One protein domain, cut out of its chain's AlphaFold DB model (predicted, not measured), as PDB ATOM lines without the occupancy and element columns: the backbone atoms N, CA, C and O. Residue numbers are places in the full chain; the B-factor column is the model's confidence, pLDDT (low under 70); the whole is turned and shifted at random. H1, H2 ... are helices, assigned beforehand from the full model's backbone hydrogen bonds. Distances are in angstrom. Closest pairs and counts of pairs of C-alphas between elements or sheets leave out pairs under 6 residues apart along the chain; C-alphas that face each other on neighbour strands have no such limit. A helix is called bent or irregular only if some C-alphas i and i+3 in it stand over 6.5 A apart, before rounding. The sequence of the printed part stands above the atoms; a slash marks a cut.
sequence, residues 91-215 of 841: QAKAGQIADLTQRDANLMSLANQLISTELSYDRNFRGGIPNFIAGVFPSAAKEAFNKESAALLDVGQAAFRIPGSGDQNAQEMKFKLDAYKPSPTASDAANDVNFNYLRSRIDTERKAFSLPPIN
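This is residues 91 to 215 of the 841 residues of an uncharacterized protein of Sphingomonas sp. SCN 67-18 (UniProt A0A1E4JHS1). One long helix, H1, makes the length of an elongated model, and H3 and H5 run back along it, their three centres making a triangle. H4 folds back on H3 as a helical hairpin away from H1, tiny H2 lies in the turn beyond the end of H1, and residues 91 to 98 of H1 stick out. The printed part has 125 residues, with five named helices in the order H1 to H5 and no named strand, class all helix. It is only just compact, close to loose, with a radius of gyration of the C-alphas of 16.2 A and spans of 57 by 32 by 21 A.

Find C-alpha 91 at (5.677, 74.371, -37.339); from there H1, residues 91 to 124, runs 49.6 A. H2 is residues 131 to 134. Look next at C-alpha 140 at (-26.891, 36.892, -45.285), where H3, residues 140 to 160, begins its 30.1 A. H4, residues 166 to 179, covers 21.4 A and is neither bent nor irregular, but only just: C-alphas 166 and 169 are 6.2 A apart. H5, residues 188 to 208, covers 30.1 A and ends at (5.850, 52.769, -31.296).

H1 touches H3, opposite ways at a shallow tilt of 18 degrees; the closest C-alphas, of Asn 106 and Ala 159, are 4.8 A apart. With residues 104 to 118 alone H1 touches H5, opposite ways at a shallow tilt of 15 degrees, closest at C-alphas 107 and 202, 6.6 A. H3 touches H4 with residues 153 to 160 alone, closest at C-alphas 153 and 177, 6.4 A; this hairpin's tilt of 36 degrees is only just steep. H2 touches no helix. In H1 and H5 every O i to N i+4 pair is within hydrogen-bond range, in H3 16 of 17 and in H4 7 of 10; H2 is too short for one.

The C-alphas of Gln 91 and Ile 129, the two farthest apart, are 57.9 A apart. The printed part has no cut, and no link is long. Look for pLDDT under 70 at residues 129 to 137, 163, 165 and 167 to 168.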
ATOM      1  N   GLN A  91       6.577  74.924 -36.323       89.44
ATOM      2  CA  GLN A  91       5.677  74.371 -37.339       89.44
ATOM      3  C   GLN A  91       5.896  72.864 -37.531       89.44
ATOM      4  O   GLN A  91       4.931  72.103 -37.615       89.44
ATOM      5  N   ALA A  92       7.151  72.400 -37.523       89.00
ATOM      6  CA  ALA A  92       7.467  70.975 -37.598       89.00
ATOM      7  C   ALA A  92       6.930  70.193 -36.385       89.00
ATOM      8  O   ALA A  92       6.380  69.104 -36.554       89.00
ATOM      9  N   LYS A  93       7.031  70.751 -35.170       92.75
ATOM     10  CA  LYS A  93       6.454  70.144 -33.957       92.75
ATOM     11  C   LYS A  93       4.925  70.100 -34.009       92.75
ATOM     12  O   LYS A  93       4.345  69.068 -33.680       92.75
ATOM     13  N   ALA A  94       4.276  71.179 -34.446       90.81
ATOM     14  CA  ALA A  94       2.821  71.219 -34.602       90.81
ATOM     15  C   ALA A  94       2.332  70.176 -35.623       90.81
ATOM     16  O   ALA A  94       1.375  69.450 -35.352       90.81
ATOM     17  N   GLY A  95       3.043  70.036 -36.748       88.31
ATOM     18  CA  GLY A  95       2.773  68.995 -37.743       88.31
ATOM     19  C   GLY A  95       2.912  67.580 -37.176       88.31
ATOM     20  O   GLY A  95       2.042  66.743 -37.397       88.31
ATOM     21  N   GLN A  96       3.946  67.318 -36.369       89.06
ATOM     22  CA  GLN A  96       4.125  66.017 -35.710       89.06
ATOM     23  C   GLN A  96       2.984  65.683 -34.739       89.06
ATOM     24  O   GLN A  96       2.526  64.543 -34.710       89.06
ATOM     25  N   ILE A  97       2.498  66.658 -33.963       89.38
ATOM     26  CA  ILE A  97       1.379  66.449 -33.028       89.38
ATOM     27  C   ILE A  97       0.077  66.151 -33.788       89.38
ATOM     28  O   ILE A  97      -0.660  65.237 -33.406       89.38
ATOM     29  N   ALA A  98      -0.194  66.877 -34.877       89.69
ATOM     30  CA  ALA A  98      -1.365  66.638 -35.719       89.69
ATOM     31  C   ALA A  98      -1.330  65.234 -36.354       89.69
ATOM     32  O   ALA A  98      -2.319  64.501 -36.290       89.69
ATOM     33  N   ASP A  99      -0.169  64.819 -36.869       88.75
ATOM     34  CA  ASP A  99       0.037  63.484 -37.438       88.75
ATOM     35  C   ASP A  99      -0.166  62.370 -36.401       88.75
ATOM     36  O   ASP A  99      -0.807  61.357 -36.696       88.75
ATOM     37  N   LEU A 100       0.353  62.539 -35.179       89.50
ATOM     38  CA  LEU A 100       0.161  61.574 -34.091       89.50
ATOM     39  C   LEU A 100      -1.316  61.453 -33.698       89.50
ATOM     40  O   LEU A 100      -1.809  60.340 -33.522       89.50
ATOM     41  N   THR A 101      -2.028  62.579 -33.625       92.25
ATOM     42  CA  THR A 101      -3.461  62.616 -33.291       92.25
ATOM     43  C   THR A 101      -4.297  61.900 -34.355       92.25
ATOM     44  O   THR A 101      -5.145  61.070 -34.029       92.25
ATOM     45  N   GLN A 102      -4.019  62.146 -35.640       92.62
ATOM     46  CA  GLN A 102      -4.717  61.469 -36.735       92.62
ATOM     47  C   GLN A 102      -4.435  59.958 -36.750       92.62
ATOM     48  O   GLN A 102      -5.334  59.158 -37.014       92.62
ATOM     49  N   ARG A 103      -3.197  59.545 -36.453       91.50
ATOM     50  CA  ARG A 103      -2.839  58.121 -36.359       91.50
ATOM     51  C   ARG A 103      -3.532  57.426 -35.194       91.50
ATOM     52  O   ARG A 103      -4.016  56.312 -35.378       91.50
ATOM     53  N   ASP A 104      -3.604  58.067 -34.030       94.88
ATOM     54  CA  ASP A 104      -4.326  57.536 -32.871       94.88
ATOM     55  C   ASP A 104      -5.807  57.299 -33.209       94.88
ATOM     56  O   ASP A 104      -6.328  56.205 -32.980       94.88
ATOM     57  N   ALA A 105      -6.448  58.268 -33.876       94.38
ATOM     58  CA  ALA A 105      -7.828  58.146 -34.344       94.38
ATOM     59  C   ALA A 105      -8.020  56.987 -35.345       94.38
ATOM     60  O   ALA A 105      -8.959  56.200 -35.207       94.38
ATOM     61  N   ASN A 106      -7.113  56.828 -36.316       94.94
ATOM     62  CA  ASN A 106      -7.180  55.727 -37.284       94.94
ATOM     63  C   ASN A 106      -6.992  54.354 -36.609       94.94
ATOM     64  O   ASN A 106      -7.695  53.401 -36.943       94.94
ATOM     65  N   LEU A 107      -6.072  54.245 -35.642       95.81
ATOM     66  CA  LEU A 107      -5.840  53.011 -34.882       95.81
ATOM     67  C   LEU A 107      -7.041  52.655 -33.992       95.81
ATOM     68  O   LEU A 107      -7.401  51.482 -33.910       95.81
ATOM     69  N   MET A 108      -7.693  53.643 -33.372       96.50
ATOM     70  CA  MET A 108      -8.925  53.421 -32.604       96.50
ATOM     71  C   MET A 108     -10.105  53.020 -33.498       96.50
ATOM     72  O   MET A 108     -10.858  52.112 -33.150       96.50
ATOM     73  N   SER A 109     -10.243  53.631 -34.678       95.81
ATOM     74  CA  SER A 109     -11.245  53.222 -35.673       95.81
ATOM     75  C   SER A 109     -11.045  51.765 -36.105       95.81
ATOM     76  O   SER A 109     -12.004  50.991 -36.124       95.81
ATOM     77  N   LEU A 110      -9.795  51.358 -36.356       96.25
ATOM     78  CA  LEU A 110      -9.464  49.973 -36.679       96.25
ATOM     79  C   LEU A 110      -9.807  49.016 -35.533       96.25
ATOM     80  O   LEU A 110     -10.365  47.948 -35.772       96.25
ATOM     81  N   ALA A 111      -9.496  49.395 -34.292       97.44
ATOM     82  CA  ALA A 111      -9.802  48.591 -33.116       97.44
ATOM     83  C   ALA A 111     -11.314  48.371 -32.939       97.44
ATOM     84  O   ALA A 111     -11.741  47.244 -32.688       97.44
ATOM     85  N   ASN A 112     -12.126  49.412 -33.147       96.44
ATOM     86  CA  ASN A 112     -13.586  49.311 -33.123       96.44
ATOM     87  C   ASN A 112     -14.117  48.379 -34.223       96.44
ATOM     88  O   ASN A 112     -14.940  47.505 -33.951       96.44
ATOM     89  N   GLN A 113     -13.605  48.511 -35.453       96.25
ATOM     90  CA  GLN A 113     -13.999  47.647 -36.569       96.25
ATOM     91  C   GLN A 113     -13.606  46.182 -36.323       96.25
ATOM     92  O   GLN A 113     -14.371  45.273 -36.653       96.25
ATOM     93  N   LEU A 114     -12.439  45.945 -35.715       97.06
ATOM     94  CA  LEU A 114     -11.961  44.612 -35.345       97.06
ATOM     95  C   LEU A 114     -12.890  43.944 -34.329       97.06
ATOM     96  O   LEU A 114     -13.288  42.803 -34.541       97.06
ATOM     97  N   ILE A 115     -13.280  44.665 -33.273       97.19
ATOM     98  CA  ILE A 115     -14.226  44.166 -32.264       97.19
ATOM     99  C   ILE A 115     -15.605  43.902 -32.872       97.19
ATOM    100  O   ILE A 115     -16.199  42.866 -32.590       97.19
ATOM    101  N   SER A 116     -16.108  44.794 -33.729       95.56
ATOM    102  CA  SER A 116     -17.391  44.584 -34.414       95.56
ATOM    103  C   SER A 116     -17.373  43.302 -35.259       95.56
ATOM    104  O   SER A 116     -18.255  42.451 -35.135       95.56
ATOM    105  N   THR A 117     -16.300  43.113 -36.035       95.75
ATOM    106  CA  THR A 117     -16.098  41.922 -36.875       95.75
ATOM    107  C   THR A 117     -15.982  40.651 -36.024       95.75
ATOM    108  O   THR A 117     -16.543  39.618 -36.372       95.75
ATOM    109  N   GLU A 118     -15.298  40.711 -34.880       96.44
ATOM    110  CA  GLU A 118     -15.197  39.585 -33.944       96.44
ATOM    111  C   GLU A 118     -16.542  39.246 -33.287       96.44
ATOM    112  O   GLU A 118     -16.887  38.076 -33.179       96.44
ATOM    113  N   LEU A 119     -17.348  40.236 -32.891       95.31
ATOM    114  CA  LEU A 119     -18.682  39.979 -32.334       95.31
ATOM    115  C   LEU A 119     -19.623  39.352 -33.373       95.31
ATOM    116  O   LEU A 119     -20.419  38.474 -33.040       95.31
ATOM    117  N   SER A 120     -19.514  39.775 -34.634       94.19
ATOM    118  CA  SER A 120     -20.219  39.168 -35.767       94.19
ATOM    119  C   SER A 120     -19.754  37.730 -36.020       94.19
ATOM    120  O   SER A 120     -20.583  36.845 -36.248       94.19
ATOM    121  N   TYR A 121     -18.448  37.472 -35.894       95.44
ATOM    122  CA  TYR A 121     -17.877  36.127 -35.949       95.44
ATOM    123  C   TYR A 121     -18.423  35.219 -34.844       95.44
ATOM    124  O   TYR A 121     -18.958  34.142 -35.115       95.44
ATOM    125  N   ASP A 122     -18.328  35.690 -33.602       94.50
ATOM    126  CA  ASP A 122     -18.721  34.958 -32.403       94.50
ATOM    127  C   ASP A 122     -20.214  34.621 -32.400       94.50
ATOM    128  O   ASP A 122     -20.606  33.566 -31.910       94.50
ATOM    129  N   ARG A 123     -21.049  35.497 -32.970       92.31
ATOM    130  CA  ARG A 123     -22.499  35.288 -33.060       92.31
ATOM    131  C   ARG A 123     -22.894  34.293 -34.146       92.31
ATOM    132  O   ARG A 123     -23.810  33.504 -33.938       92.31
ATOM    133  N   ASN A 124     -22.278  34.397 -35.322       92.19
ATOM    134  CA  ASN A 124     -22.799  33.757 -36.530       92.19
ATOM    135  C   ASN A 124     -22.023  32.505 -36.956       92.19
ATOM    136  O   ASN A 124     -22.563  31.696 -37.709       92.19
ATOM    137  N   PHE A 125     -20.767  32.356 -36.526       91.00
ATOM    138  CA  PHE A 125     -19.862  31.329 -37.056       91.00
ATOM    139  C   PHE A 125     -19.163  30.506 -35.974       91.00
ATOM    140  O   PHE A 125     -18.975  29.306 -36.162       91.00
ATOM    141  N   ARG A 126     -18.797  31.107 -34.835       92.12
ATOM    142  CA  ARG A 126     -18.071  30.389 -33.778       92.12
ATOM    143  C   ARG A 126     -18.914  29.245 -33.198       92.12
ATOM    144  O   ARG A 126     -20.031  29.462 -32.736       92.12
ATOM    145  N   GLY A 127     -18.359  28.030 -33.187       85.06
ATOM    146  CA  GLY A 127     -19.023  26.841 -32.632       85.06
ATOM    147  C   GLY A 127     -20.187  26.269 -33.461       85.06
ATOM    148  O   GLY A 127     -20.897  25.394 -32.963       85.06
ATOM    149  N   GLY A 128     -20.400  26.738 -34.697       76.06
ATOM    150  CA  GLY A 128     -21.402  26.193 -35.623       76.06
ATOM    151  C   GLY A 128     -20.966  24.903 -36.342       76.06
ATOM    152  O   GLY A 128     -19.857  24.406 -36.155       76.06
ATOM    153  N   ILE A 129     -21.850  24.353 -37.195       60.72
ATOM    154  CA  ILE A 129     -21.559  23.251 -38.150       60.72
ATOM    155  C   ILE A 129     -20.209  23.532 -38.842       60.72
ATOM    156  O   ILE A 129     -19.990  24.693 -39.184       60.72
ATOM    157  N   PRO A 130     -19.330  22.530 -39.093       55.72
ATOM    158  CA  PRO A 130     -17.963  22.763 -39.563       55.72
ATOM    159  C   PRO A 130     -17.882  23.879 -40.612       55.72
ATOM    160  O   PRO A 130     -18.473  23.747 -41.687       55.72
ATOM    161  N   ASN A 131     -17.154  24.966 -40.304       53.75
ATOM    162  CA  ASN A 131     -17.082  26.213 -41.094       53.75
ATOM    163  C   ASN A 131     -16.785  25.996 -42.594       53.75
ATOM    164  O   ASN A 131     -17.098  26.843 -43.432       53.75
ATOM    165  N   PHE A 132     -16.235  24.833 -42.966       54.69
ATOM    166  CA  PHE A 132     -16.026  24.449 -44.360       54.69
ATOM    167  C   PHE A 132     -17.333  24.196 -45.142       54.69
ATOM    168  O   PHE A 132     -17.347  24.431 -46.346       54.69
ATOM    169  N   ILE A 133     -18.423  23.758 -44.495       53.44
ATOM    170  CA  ILE A 133     -19.719  23.468 -45.142       53.44
ATOM    171  C   ILE A 133     -20.574  24.737 -45.229       53.44
ATOM    172  O   ILE A 133     -21.076  25.069 -46.304       53.44
ATOM    173  N   ALA A 134     -20.675  25.504 -44.137       53.88
ATOM    174  CA  ALA A 134     -21.358  26.804 -44.128       53.88
ATOM    175  C   ALA A 134     -20.695  27.811 -45.090       53.88
ATOM    176  O   ALA A 134     -21.352  28.676 -45.665       53.88
ATOM    177  N   GLY A 135     -19.392  27.644 -45.340       56.62
ATOM    178  CA  GLY A 135     -18.621  28.416 -46.302       56.62
ATOM    179  C   GLY A 135     -19.005  28.221 -47.773       56.62
ATOM    180  O   GLY A 135     -18.659  29.078 -48.586       56.62
ATOM    181  N   VAL A 136     -19.721  27.155 -48.143       58.78
ATOM    182  CA  VAL A 136     -20.073  26.870 -49.550       58.78
ATOM    183  C   VAL A 136     -21.399  27.518 -49.955       58.78
ATOM    184  O   VAL A 136     -21.548  27.927 -51.106       58.78
ATOM    185  N   PHE A 137     -22.326  27.705 -49.016       66.38
ATOM    186  CA  PHE A 137     -23.638  28.282 -49.308       66.38
ATOM    187  C   PHE A 137     -23.655  29.802 -49.056       66.38
ATOM    188  O   PHE A 137     -23.077  30.275 -48.074       66.38
ATOM    189  N   PRO A 138     -24.253  30.609 -49.950       74.88
ATOM    190  CA  PRO A 138     -24.478  32.025 -49.684       74.88
ATOM    191  C   PRO A 138     -25.486  32.175 -48.536       74.88
ATOM    192  O   PRO A 138     -26.559  31.579 -48.561       74.88
ATOM    193  N   SER A 139     -25.134  32.960 -47.520       88.50
ATOM    194  CA  SER A 139     -26.031  33.337 -46.426       88.50
ATOM    195  C   SER A 139     -25.866  34.825 -46.127       88.50
ATOM    196  O   SER A 139     -24.773  35.375 -46.292       88.50
ATOM    197  N   ALA A 140     -26.932  35.477 -45.656       85.75
ATOM    198  CA  ALA A 140     -26.891  36.892 -45.285       85.75
ATOM    199  C   ALA A 140     -25.812  37.173 -44.221       85.75
ATOM    200  O   ALA A 140     -25.088  38.161 -44.313       85.75
ATOM    201  N   ALA A 141     -25.627  36.251 -43.268       85.50
ATOM    202  CA  ALA A 141     -24.571  36.333 -42.259       85.50
ATOM    203  C   ALA A 141     -23.163  36.299 -42.878       85.50
ATOM    204  O   ALA A 141     -22.278  37.046 -42.462       85.50
ATOM    205  N   LYS A 142     -22.943  35.461 -43.901       88.12
ATOM    206  CA  LYS A 142     -21.656  35.357 -44.606       88.12
ATOM    207  C   LYS A 142     -21.348  36.615 -45.407       88.12
ATOM    208  O   LYS A 142     -20.209  37.074 -45.404       88.12
ATOM    209  N   GLU A 143     -22.336  37.172 -46.098       89.75
ATOM    210  CA  GLU A 143     -22.164  38.427 -46.836       89.75
ATOM    211  C   GLU A 143     -21.901  39.605 -45.898       89.75
ATOM    212  O   GLU A 143     -20.972  40.380 -46.147       89.75
ATOM    213  N   ALA A 144     -22.636  39.692 -44.785       87.44
ATOM    214  CA  ALA A 144     -22.414  40.696 -43.747       87.44
ATOM    215  C   ALA A 144     -20.993  40.606 -43.171       87.44
ATOM    216  O   ALA A 144     -20.258  41.595 -43.186       87.44
ATOM    217  N   PHE A 145     -20.548  39.408 -42.786       93.81
ATOM    218  CA  PHE A 145     -19.204  39.202 -42.249       93.81
ATOM    219  C   PHE A 145     -18.095  39.479 -43.273       93.81
ATOM    220  O   PHE A 145     -17.074  40.088 -42.951       93.81
ATOM    221  N   ASN A 146     -18.285  39.082 -44.536       91.88
ATOM    222  CA  ASN A 146     -17.334  39.391 -45.606       91.88
ATOM    223  C   ASN A 146     -17.213  40.900 -45.845       91.88
ATOM    224  O   ASN A 146     -16.108  41.382 -46.108       91.88
ATOM    225  N   LYS A 147     -18.326  41.636 -45.744       92.44
ATOM    226  CA  LYS A 147     -18.361  43.097 -45.853       92.44
ATOM    227  C   LYS A 147     -17.645  43.759 -44.676       92.44
ATOM    228  O   LYS A 147     -16.812  44.633 -44.900       92.44
ATOM    229  N   GLU A 148     -17.892  43.308 -43.448       90.88
ATOM    230  CA  GLU A 148     -17.206  43.795 -42.240       90.88
ATOM    231  C   GLU A 148     -15.699  43.517 -42.284       90.88
ATOM    232  O   GLU A 148     -14.889  44.406 -42.018       90.88
ATOM    233  N   SER A 149     -15.318  42.318 -42.726       92.25
ATOM    234  CA  SER A 149     -13.918  41.923 -42.898       92.25
ATOM    235  C   SER A 149     -13.239  42.670 -44.053       92.25
ATOM    236  O   SER A 149     -12.025  42.857 -44.043       92.25
ATOM    237  N   ALA A 150     -13.983  43.082 -45.086       91.44
ATOM    238  CA  ALA A 150     -13.458  43.940 -46.150       91.44
ATOM    239  C   ALA A 150     -13.244  45.378 -45.656       91.44
ATOM    240  O   ALA A 150     -12.174  45.933 -45.882       91.44
ATOM    241  N   ALA A 151     -14.198  45.933 -44.901       91.81
ATOM    242  CA  ALA A 151     -14.044  47.240 -44.263       91.81
ATOM    243  C   ALA A 151     -12.827  47.276 -43.322       91.81
ATOM    244  O   ALA A 151     -12.117  48.278 -43.254       91.81
ATOM    245  N   LEU A 152     -12.519  46.156 -42.660       93.25
ATOM    246  CA  LEU A 152     -11.322  46.018 -41.835       93.25
ATOM    247  C   LEU A 152     -10.011  46.194 -42.626       93.25
ATOM    248  O   LEU A 152      -9.056  46.766 -42.101       93.25
ATOM    249  N   LEU A 153      -9.956  45.760 -43.891       90.75
ATOM    250  CA  LEU A 153      -8.788  45.987 -44.751       90.75
ATOM    251  C   LEU A 153      -8.627  47.460 -45.118       90.75
ATOM    252  O   LEU A 153      -7.501  47.960 -45.129       90.75
ATOM    253  N   ASP A 154      -9.728  48.145 -45.416       90.69
ATOM    254  CA  ASP A 154      -9.705  49.552 -45.821       90.69
ATOM    255  C   ASP A 154      -9.261  50.443 -44.653       90.69
ATOM    256  O   ASP A 154      -8.341  51.255 -44.790       90.69
ATOM    257  N   VAL A 155      -9.830  50.216 -43.464       91.62
ATOM    258  CA  VAL A 155      -9.421  50.916 -42.237       91.62
ATOM    259  C   VAL A 155      -7.998  50.513 -41.830       91.62
ATOM    260  O   VAL A 155      -7.204  51.360 -41.424       91.62
ATOM    261  N   GLY A 156      -7.625  49.242 -42.011       91.56
ATOM    262  CA  GLY A 156      -6.278  48.741 -41.739       91.56
ATOM    263  C   GLY A 156      -5.210  49.427 -42.590       91.56
ATOM    264  O   GLY A 156      -4.164  49.827 -42.078       91.56
ATOM    265  N   GLN A 157      -5.480  49.636 -43.880       91.19
ATOM    266  CA  GLN A 157      -4.567  50.364 -44.762       91.19
ATOM    267  C   GLN A 157      -4.389  51.818 -44.321       91.19
ATOM    268  O   GLN A 157      -3.265  52.319 -44.341       91.19
ATOM    269  N   ALA A 158      -5.462  52.485 -43.890       88.81
ATOM    270  CA  ALA A 158      -5.387  53.852 -43.377       88.81
ATOM    271  C   ALA A 158      -4.617  53.941 -42.046       88.81
ATOM    272  O   ALA A 158      -3.844  54.879 -41.842       88.81
ATOM    273  N   ALA A 159      -4.791  52.959 -41.157       91.25
ATOM    274  CA  ALA A 159      -4.164  52.936 -39.837       91.25
ATOM    275  C   ALA A 159      -2.663  52.604 -39.879       91.25
ATOM    276  O   ALA A 159      -1.885  53.175 -39.117       91.25
ATOM    277  N   PHE A 160      -2.239  51.716 -40.781       92.06
ATOM    278  CA  PHE A 160      -0.848  51.251 -40.855       92.06
ATOM    279  C   PHE A 160      -0.003  51.947 -41.930       92.06
ATOM    280  O   PHE A 160       1.161  51.593 -42.142       92.06
ATOM    281  N   ARG A 161      -0.554  52.941 -42.634       87.50
ATOM    282  CA  ARG A 161       0.218  53.714 -43.609       87.50
ATOM    283  C   ARG A 161       1.282  54.541 -42.891       87.50
ATOM    284  O   ARG A 161       0.988  55.289 -41.965       87.50
ATOM    285  N   ILE A 162       2.519  54.468 -43.378       78.00
ATOM    286  CA  ILE A 162       3.600  55.364 -42.955       78.00
ATOM    287  C   ILE A 162       3.579  56.600 -43.878       78.00
ATOM    288  O   ILE A 162       3.911  56.455 -45.062       78.00
ATOM    289  N   PRO A 163       3.179  57.798 -43.405       69.12
ATOM    290  CA  PRO A 163       3.400  59.072 -44.078       69.12
ATOM    291  C   PRO A 163       4.768  59.147 -44.762       69.12
ATOM    292  O   PRO A 163       5.795  58.850 -44.156       69.12
ATOM    293  N   GLY A 164       4.769  59.478 -46.055       72.81
ATOM    294  CA  GLY A 164       5.986  59.590 -46.868       72.81
ATOM    295  C   GLY A 164       6.520  58.292 -47.496       72.81
ATOM    296  O   GLY A 164       7.434  58.366 -48.306       72.81
ATOM    297  N   SER A 165       5.949  57.112 -47.209       66.19
ATOM    298  CA  SER A 165       6.469  55.827 -47.734       66.19
ATOM    299  C   SER A 165       6.070  55.459 -49.181       66.19
ATOM    300  O   SER A 165       6.447  54.395 -49.669       66.19
ATOM    301  N   GLY A 166       5.366  56.341 -49.903       74.19
ATOM    302  CA  GLY A 166       4.947  56.125 -51.298       74.19
ATOM    303  C   GLY A 166       3.950  54.969 -51.504       74.19
ATOM    304  O   GLY A 166       3.589  54.255 -50.570       74.19
ATOM    305  N   ASP A 167       3.493  54.773 -52.746       65.88
ATOM    306  CA  ASP A 167       2.473  53.759 -53.092       65.88
ATOM    307  C   ASP A 167       2.977  52.308 -52.970       65.88
ATOM    308  O   ASP A 167       2.188  51.372 -52.843       65.88
ATOM    309  N   GLN A 168       4.299  52.107 -52.960       55.31
ATOM    310  CA  GLN A 168       4.916  50.778 -52.883       55.31
ATOM    311  C   GLN A 168       4.663  50.096 -51.531       55.31
ATOM    312  O   GLN A 168       4.407  48.894 -51.491       55.31
ATOM    313  N   ASN A 169       4.652  50.862 -50.436       74.56
ATOM    314  CA  ASN A 169       4.374  50.320 -49.107       74.56
ATOM    315  C   ASN A 169       2.879  49.987 -48.920       74.56
ATOM    316  O   ASN A 169       2.529  49.067 -48.186       74.56
ATOM    317  N   ALA A 170       1.978  50.674 -49.634       77.12
ATOM    318  CA  ALA A 170       0.539  50.423 -49.542       77.12
ATOM    319  C   ALA A 170       0.147  49.035 -50.083       77.12
ATOM    320  O   ALA A 170      -0.688  48.356 -49.487       77.12
ATOM    321  N   GLN A 171       0.777  48.574 -51.172       76.62
ATOM    322  CA  GLN A 171       0.524  47.235 -51.721       76.62
ATOM    323  C   GLN A 171       1.071  46.117 -50.829       76.62
ATOM    324  O   GLN A 171       0.385  45.116 -50.622       76.62
ATOM    325  N   GLU A 172       2.274  46.285 -50.270       79.06
ATOM    326  CA  GLU A 172       2.846  45.307 -49.337       79.06
ATOM    327  C   GLU A 172       2.000  45.205 -48.060       79.06
ATOM    328  O   GLU A 172       1.710  44.105 -47.586       79.06
ATOM    329  N   MET A 173       1.538  46.345 -47.543       82.19
ATOM    330  CA  MET A 173       0.625  46.388 -46.405       82.19
ATOM    331  C   MET A 173      -0.718  45.740 -46.718       82.19
ATOM    332  O   MET A 173      -1.205  44.954 -45.909       82.19
ATOM    333  N   LYS A 174      -1.289  45.997 -47.900       85.00
ATOM    334  CA  LYS A 174      -2.513  45.325 -48.346       85.00
ATOM    335  C   LYS A 174      -2.330  43.810 -48.377       85.00
ATOM    336  O   LYS A 174      -3.176  43.108 -47.845       85.00
ATOM    337  N   PHE A 175      -1.222  43.314 -48.928       84.19
ATOM    338  CA  PHE A 175      -0.938  41.876 -48.978       84.19
ATOM    339  C   PHE A 175      -0.806  41.258 -47.580       84.19
ATOM    340  O   PHE A 175      -1.375  40.201 -47.314       84.19
ATOM    341  N   LYS A 176      -0.097  41.929 -46.663       85.06
ATOM    342  CA  LYS A 176       0.025  41.469 -45.273       85.06
ATOM    343  C   LYS A 176      -1.325  41.464 -44.562       85.06
ATOM    344  O   LYS A 176      -1.629  40.494 -43.885       85.06
ATOM    345  N   LEU A 177      -2.131  42.513 -44.716       87.06
ATOM    346  CA  LEU A 177      -3.454  42.592 -44.092       87.06
ATOM    347  C   LEU A 177      -4.422  41.547 -44.655       87.06
ATOM    348  O   LEU A 177      -5.175  40.956 -43.891       87.06
ATOM    349  N   ASP A 178      -4.358  41.275 -45.959       90.00
ATOM    350  CA  ASP A 178      -5.188  40.259 -46.614       90.00
ATOM    351  C   ASP A 178      -4.854  38.843 -46.114       90.00
ATOM    352  O   ASP A 178      -5.754  38.039 -45.887       90.00
ATOM    353  N   ALA A 179      -3.576  38.559 -45.830       89.50
ATOM    354  CA  ALA A 179      -3.140  37.274 -45.277       89.50
ATOM    355  C   ALA A 179      -3.673  36.988 -43.859       89.50
ATOM    356  O   ALA A 179      -3.821  35.824 -43.493       89.50
ATOM    357  N   TYR A 180      -3.967  38.030 -43.075       93.06
ATOM    358  CA  TYR A 180      -4.507  37.918 -41.713       93.06
ATOM    359  C   TYR A 180      -5.978  38.331 -41.623       93.06
ATOM    360  O   TYR A 180      -6.495  38.562 -40.529       93.06
ATOM    361  N   LYS A 181      -6.668  38.448 -42.761       94.25
ATOM    362  CA  LYS A 181      -8.090  38.770 -42.788       94.25
ATOM    363  C   LYS A 181      -8.899  37.589 -42.227       94.25
ATOM    364  O   LYS A 181      -8.774  36.475 -42.745       94.25
ATOM    365  N   PRO A 182      -9.754  37.799 -41.210       94.62
ATOM    366  CA  PRO A 182     -10.707  36.785 -40.773       94.62
ATOM    367  C   PRO A 182     -11.621  36.349 -41.926       94.62
ATOM    368  O   PRO A 182     -12.049  37.168 -42.741       94.62
ATOM    369  N   SER A 183     -11.915  35.054 -42.012       93.94
ATOM    370  CA  SER A 183     -12.731  34.478 -43.086       93.94
ATOM    371  C   SER A 183     -13.844  33.611 -42.506       93.94
ATOM    372  O   SER A 183     -13.570  32.802 -41.617       93.94
ATOM    373  N   PRO A 184     -15.073  33.671 -43.051       91.06
ATOM    374  CA  PRO A 184     -16.159  32.804 -42.599       91.06
ATOM    375  C   PRO A 184     -15.901  31.326 -42.939       91.06
ATOM    376  O   PRO A 184     -16.587  30.447 -42.436       91.06
ATOM    377  N   THR A 185     -14.922  31.040 -43.805       88.94
ATOM    378  CA  THR A 185     -14.518  29.676 -44.180       88.94
ATOM    379  C   THR A 185     -13.308  29.161 -43.403       88.94
ATOM    380  O   THR A 185     -12.952  27.990 -43.539       88.94
ATOM    381  N   ALA A 186     -12.642  30.020 -42.627       88.94
ATOM    382  CA  ALA A 186     -11.516  29.610 -41.804       88.94
ATOM    383  C   ALA A 186     -12.011  28.874 -40.547       88.94
ATOM    384  O   ALA A 186     -13.119  29.098 -40.058       88.94
ATOM    385  N   SER A 187     -11.187  27.969 -40.020       91.94
ATOM    386  CA  SER A 187     -11.452  27.335 -38.725       91.94
ATOM    387  C   SER A 187     -11.443  28.371 -37.599       91.94
ATOM    388  O   SER A 187     -10.669  29.326 -37.678       91.94
ATOM    389  N   ASP A 188     -12.178  28.113 -36.516       93.06
ATOM    390  CA  ASP A 188     -12.190  28.951 -35.305       93.06
ATOM    391  C   ASP A 188     -10.783  29.303 -34.816       93.06
ATOM    392  O   ASP A 188     -10.449  30.478 -34.693       93.06
ATOM    393  N   ALA A 189      -9.899  28.308 -34.704       91.12
ATOM    394  CA  ALA A 189      -8.511  28.532 -34.304       91.12
ATOM    395  C   ALA A 189      -7.745  29.493 -35.239       91.12
ATOM    396  O   ALA A 189      -6.905  30.263 -34.783       91.12
ATOM    397  N   ALA A 190      -8.028  29.473 -36.544       90.12
ATOM    398  CA  ALA A 190      -7.359  30.341 -37.513       90.12
ATOM    399  C   ALA A 190      -7.881  31.784 -37.434       90.12
ATOM    400  O   ALA A 190      -7.087  32.724 -37.462       90.12
ATOM    401  N   ASN A 191      -9.195  31.969 -37.279       95.06
ATOM    402  CA  ASN A 191      -9.769  33.295 -37.062       95.06
ATOM    403  C   ASN A 191      -9.316  33.894 -35.726       95.06
ATOM    404  O   ASN A 191      -8.964  35.071 -35.688       95.06
ATOM    405  N   ASP A 192      -9.206  33.092 -34.667       94.81
ATOM    406  CA  ASP A 192      -8.691  33.536 -33.367       94.81
ATOM    407  C   ASP A 192      -7.236  34.008 -33.454       94.81
ATOM    408  O   ASP A 192      -6.877  35.055 -32.909       94.81
ATOM    409  N   VAL A 193      -6.395  33.268 -34.184       93.44
ATOM    410  CA  VAL A 193      -5.014  33.681 -34.472       93.44
ATOM    411  C   VAL A 193      -4.996  35.002 -35.246       93.44
ATOM    412  O   VAL A 193      -4.238  35.902 -34.878       93.44
ATOM    413  N   ASN A 194      -5.855  35.163 -36.255       94.62
ATOM    414  CA  ASN A 194      -5.953  36.391 -37.048       94.62
ATOM    415  C   ASN A 194      -6.396  37.601 -36.206       94.62
ATOM    416  O   ASN A 194      -5.745  38.648 -36.247       94.62
ATOM    417  N   PHE A 195      -7.442  37.461 -35.384       96.88
ATOM    418  CA  PHE A 195      -7.895  38.521 -34.477       96.88
ATOM    419  C   PHE A 195      -6.802  38.908 -33.472       96.88
ATOM    420  O   PHE A 195      -6.518  40.094 -33.290       96.88
ATOM    421  N   ASN A 196      -6.134  37.929 -32.857       96.06
ATOM    422  CA  ASN A 196      -5.058  38.184 -31.896       96.06
ATOM    423  C   ASN A 196      -3.835  38.845 -32.537       96.06
ATOM    424  O   ASN A 196      -3.252  39.759 -31.948       96.06
ATOM    425  N   TYR A 197      -3.468  38.434 -33.753       94.81
ATOM    426  CA  TYR A 197      -2.399  39.071 -34.514       94.81
ATOM    427  C   TYR A 197      -2.712  40.549 -34.786       94.81
ATOM    428  O   TYR A 197      -1.871  41.414 -34.537       94.81
ATOM    429  N   LEU A 198      -3.932  40.855 -35.235       95.81
ATOM    430  CA  LEU A 198      -4.356  42.227 -35.522       95.81
ATOM    431  C   LEU A 198      -4.362  43.101 -34.259       95.81
ATOM    432  O   LEU A 198      -3.836  44.215 -34.303       95.81
ATOM    433  N   ARG A 199      -4.847  42.591 -33.117       97.56
ATOM    434  CA  ARG A 199      -4.759  43.290 -31.818       97.56
ATOM    435  C   ARG A 199      -3.317  43.595 -31.429       97.56
ATOM    436  O   ARG A 199      -2.976  44.744 -31.158       97.56
ATOM    437  N   SER A 200      -2.456  42.576 -31.470       95.75
ATOM    438  CA  SER A 200      -1.036  42.714 -31.134       95.75
ATOM    439  C   SER A 200      -0.336  43.727 -32.039       95.75
ATOM    440  O   SER A 200       0.484  44.521 -31.568       95.75
ATOM    441  N   ARG A 201      -0.683  43.758 -33.332       95.00
ATOM    442  CA  ARG A 201      -0.139  44.737 -34.272       95.00
ATOM    443  C   ARG A 201      -0.587  46.157 -33.938       95.00
ATOM    444  O   ARG A 201       0.256  47.048 -33.938       95.00
ATOM    445  N   ILE A 202      -1.869  46.361 -33.632       96.31
ATOM    446  CA  ILE A 202      -2.404  47.668 -33.224       96.31
ATOM    447  C   ILE A 202      -1.691  48.159 -31.960       96.31
ATOM    448  O   ILE A 202      -1.195  49.283 -31.945       96.31
ATOM    449  N   ASP A 203      -1.542  47.310 -30.942       96.81
ATOM    450  CA  ASP A 203      -0.843  47.678 -29.705       96.81
ATOM    451  C   ASP A 203       0.652  47.947 -29.929       96.81
ATOM    452  O   ASP A 203       1.218  48.862 -29.329       96.81
ATOM    453  N   THR A 204       1.297  47.198 -30.825       94.88
ATOM    454  CA  THR A 204       2.701  47.422 -31.198       94.88
ATOM    455  C   THR A 204       2.889  48.780 -31.873       94.88
ATOM    456  O   THR A 204       3.832  49.497 -31.543       94.88
ATOM    457  N   GLU A 205       1.991  49.157 -32.785       94.31
ATOM    458  CA  GLU A 205       2.027  50.467 -33.445       94.31
ATOM    459  C   GLU A 205       1.752  51.595 -32.450       94.31
ATOM    460  O   GLU A 205       2.515  52.555 -32.387       94.31
ATOM    461  N   ARG A 206       0.738  51.457 -31.586       95.81
ATOM    462  CA  ARG A 206       0.481  52.428 -30.508       95.81
ATOM    463  C   ARG A 206       1.707  52.614 -29.617       95.81
ATOM    464  O   ARG A 206       2.119  53.746 -29.373       95.81
ATOM    465  N   LYS A 207       2.350  51.514 -29.216       95.69
ATOM    466  CA  LYS A 207       3.588  51.542 -28.429       95.69
ATOM    467  C   LYS A 207       4.728  52.247 -29.170       95.69
ATOM    468  O   LYS A 207       5.476  52.987 -28.537       95.69
ATOM    469  N   ALA A 208       4.854  52.062 -30.486       92.44
ATOM    470  CA  ALA A 208       5.850  52.769 -31.296       92.44
ATOM    471  C   ALA A 208       5.639  54.297 -31.291       92.44
ATOM    472  O   ALA A 208       6.610  55.046 -31.379       92.44
ATOM    473  N   PHE A 209       4.399  54.757 -31.103       91.44
ATOM    474  CA  PHE A 209       4.045  56.172 -30.932       91.44
ATOM    475  C   PHE A 209       3.975  56.629 -29.470       91.44
ATOM    476  O   PHE A 209       3.508  57.732 -29.201       91.44
ATOM    477  N   SER A 210       4.453  55.823 -28.515       94.25
ATOM    478  CA  SER A 210       4.350  56.101 -27.070       94.25
ATOM    479  C   SER A 210       2.910  56.280 -26.565       94.25
ATOM    480  O   SER A 210       2.679  56.921 -25.542       94.25
ATOM    481  N   LEU A 211       1.933  55.702 -27.266       93.62
ATOM    482  CA  LEU A 211       0.540  55.650 -26.838       93.62
ATOM    483  C   LEU A 211       0.312  54.403 -25.963       93.62
ATOM    484  O   LEU A 211       0.922  53.357 -26.213       93.62
ATOM    485  N   PRO A 212      -0.575  54.468 -24.954       95.12
ATOM    486  CA  PRO A 212      -0.926  53.298 -24.155       95.12
ATOM    487  C   PRO A 212      -1.629  52.231 -25.019       95.12
ATOM    488  O   PRO A 212      -2.330  52.591 -25.977       95.12
ATOM    489  N   PRO A 213      -1.465  50.931 -24.702       96.81
ATOM    490  CA  PRO A 213      -2.162  49.849 -25.396       96.81
ATOM    491  C   PRO A 213      -3.679  49.948 -25.198       96.81
ATOM    492  O   PRO A 213      -4.155  50.547 -24.229       96.81
ATOM    493  N   ILE A 214      -4.446  49.357 -26.113       96.88
ATOM    494  CA  ILE A 214      -5.909  49.382 -26.044       96.88
ATOM    495  C   ILE A 214      -6.386  48.422 -24.955       96.88
ATOM    496  O   ILE A 214      -5.975  47.264 -24.883       96.88
ATOM    497  N   ASN A 215      -7.324  48.877 -24.123       97.50
ATOM    498  CA  ASN A 215      -8.061  47.985 -23.237       97.50
ATOM    499  C   ASN A 215      -9.158  47.258 -24.035       97.50
ATOM    500  O   ASN A 215     -10.316  47.677 -24.062       97.50
TER     501      ASN A 215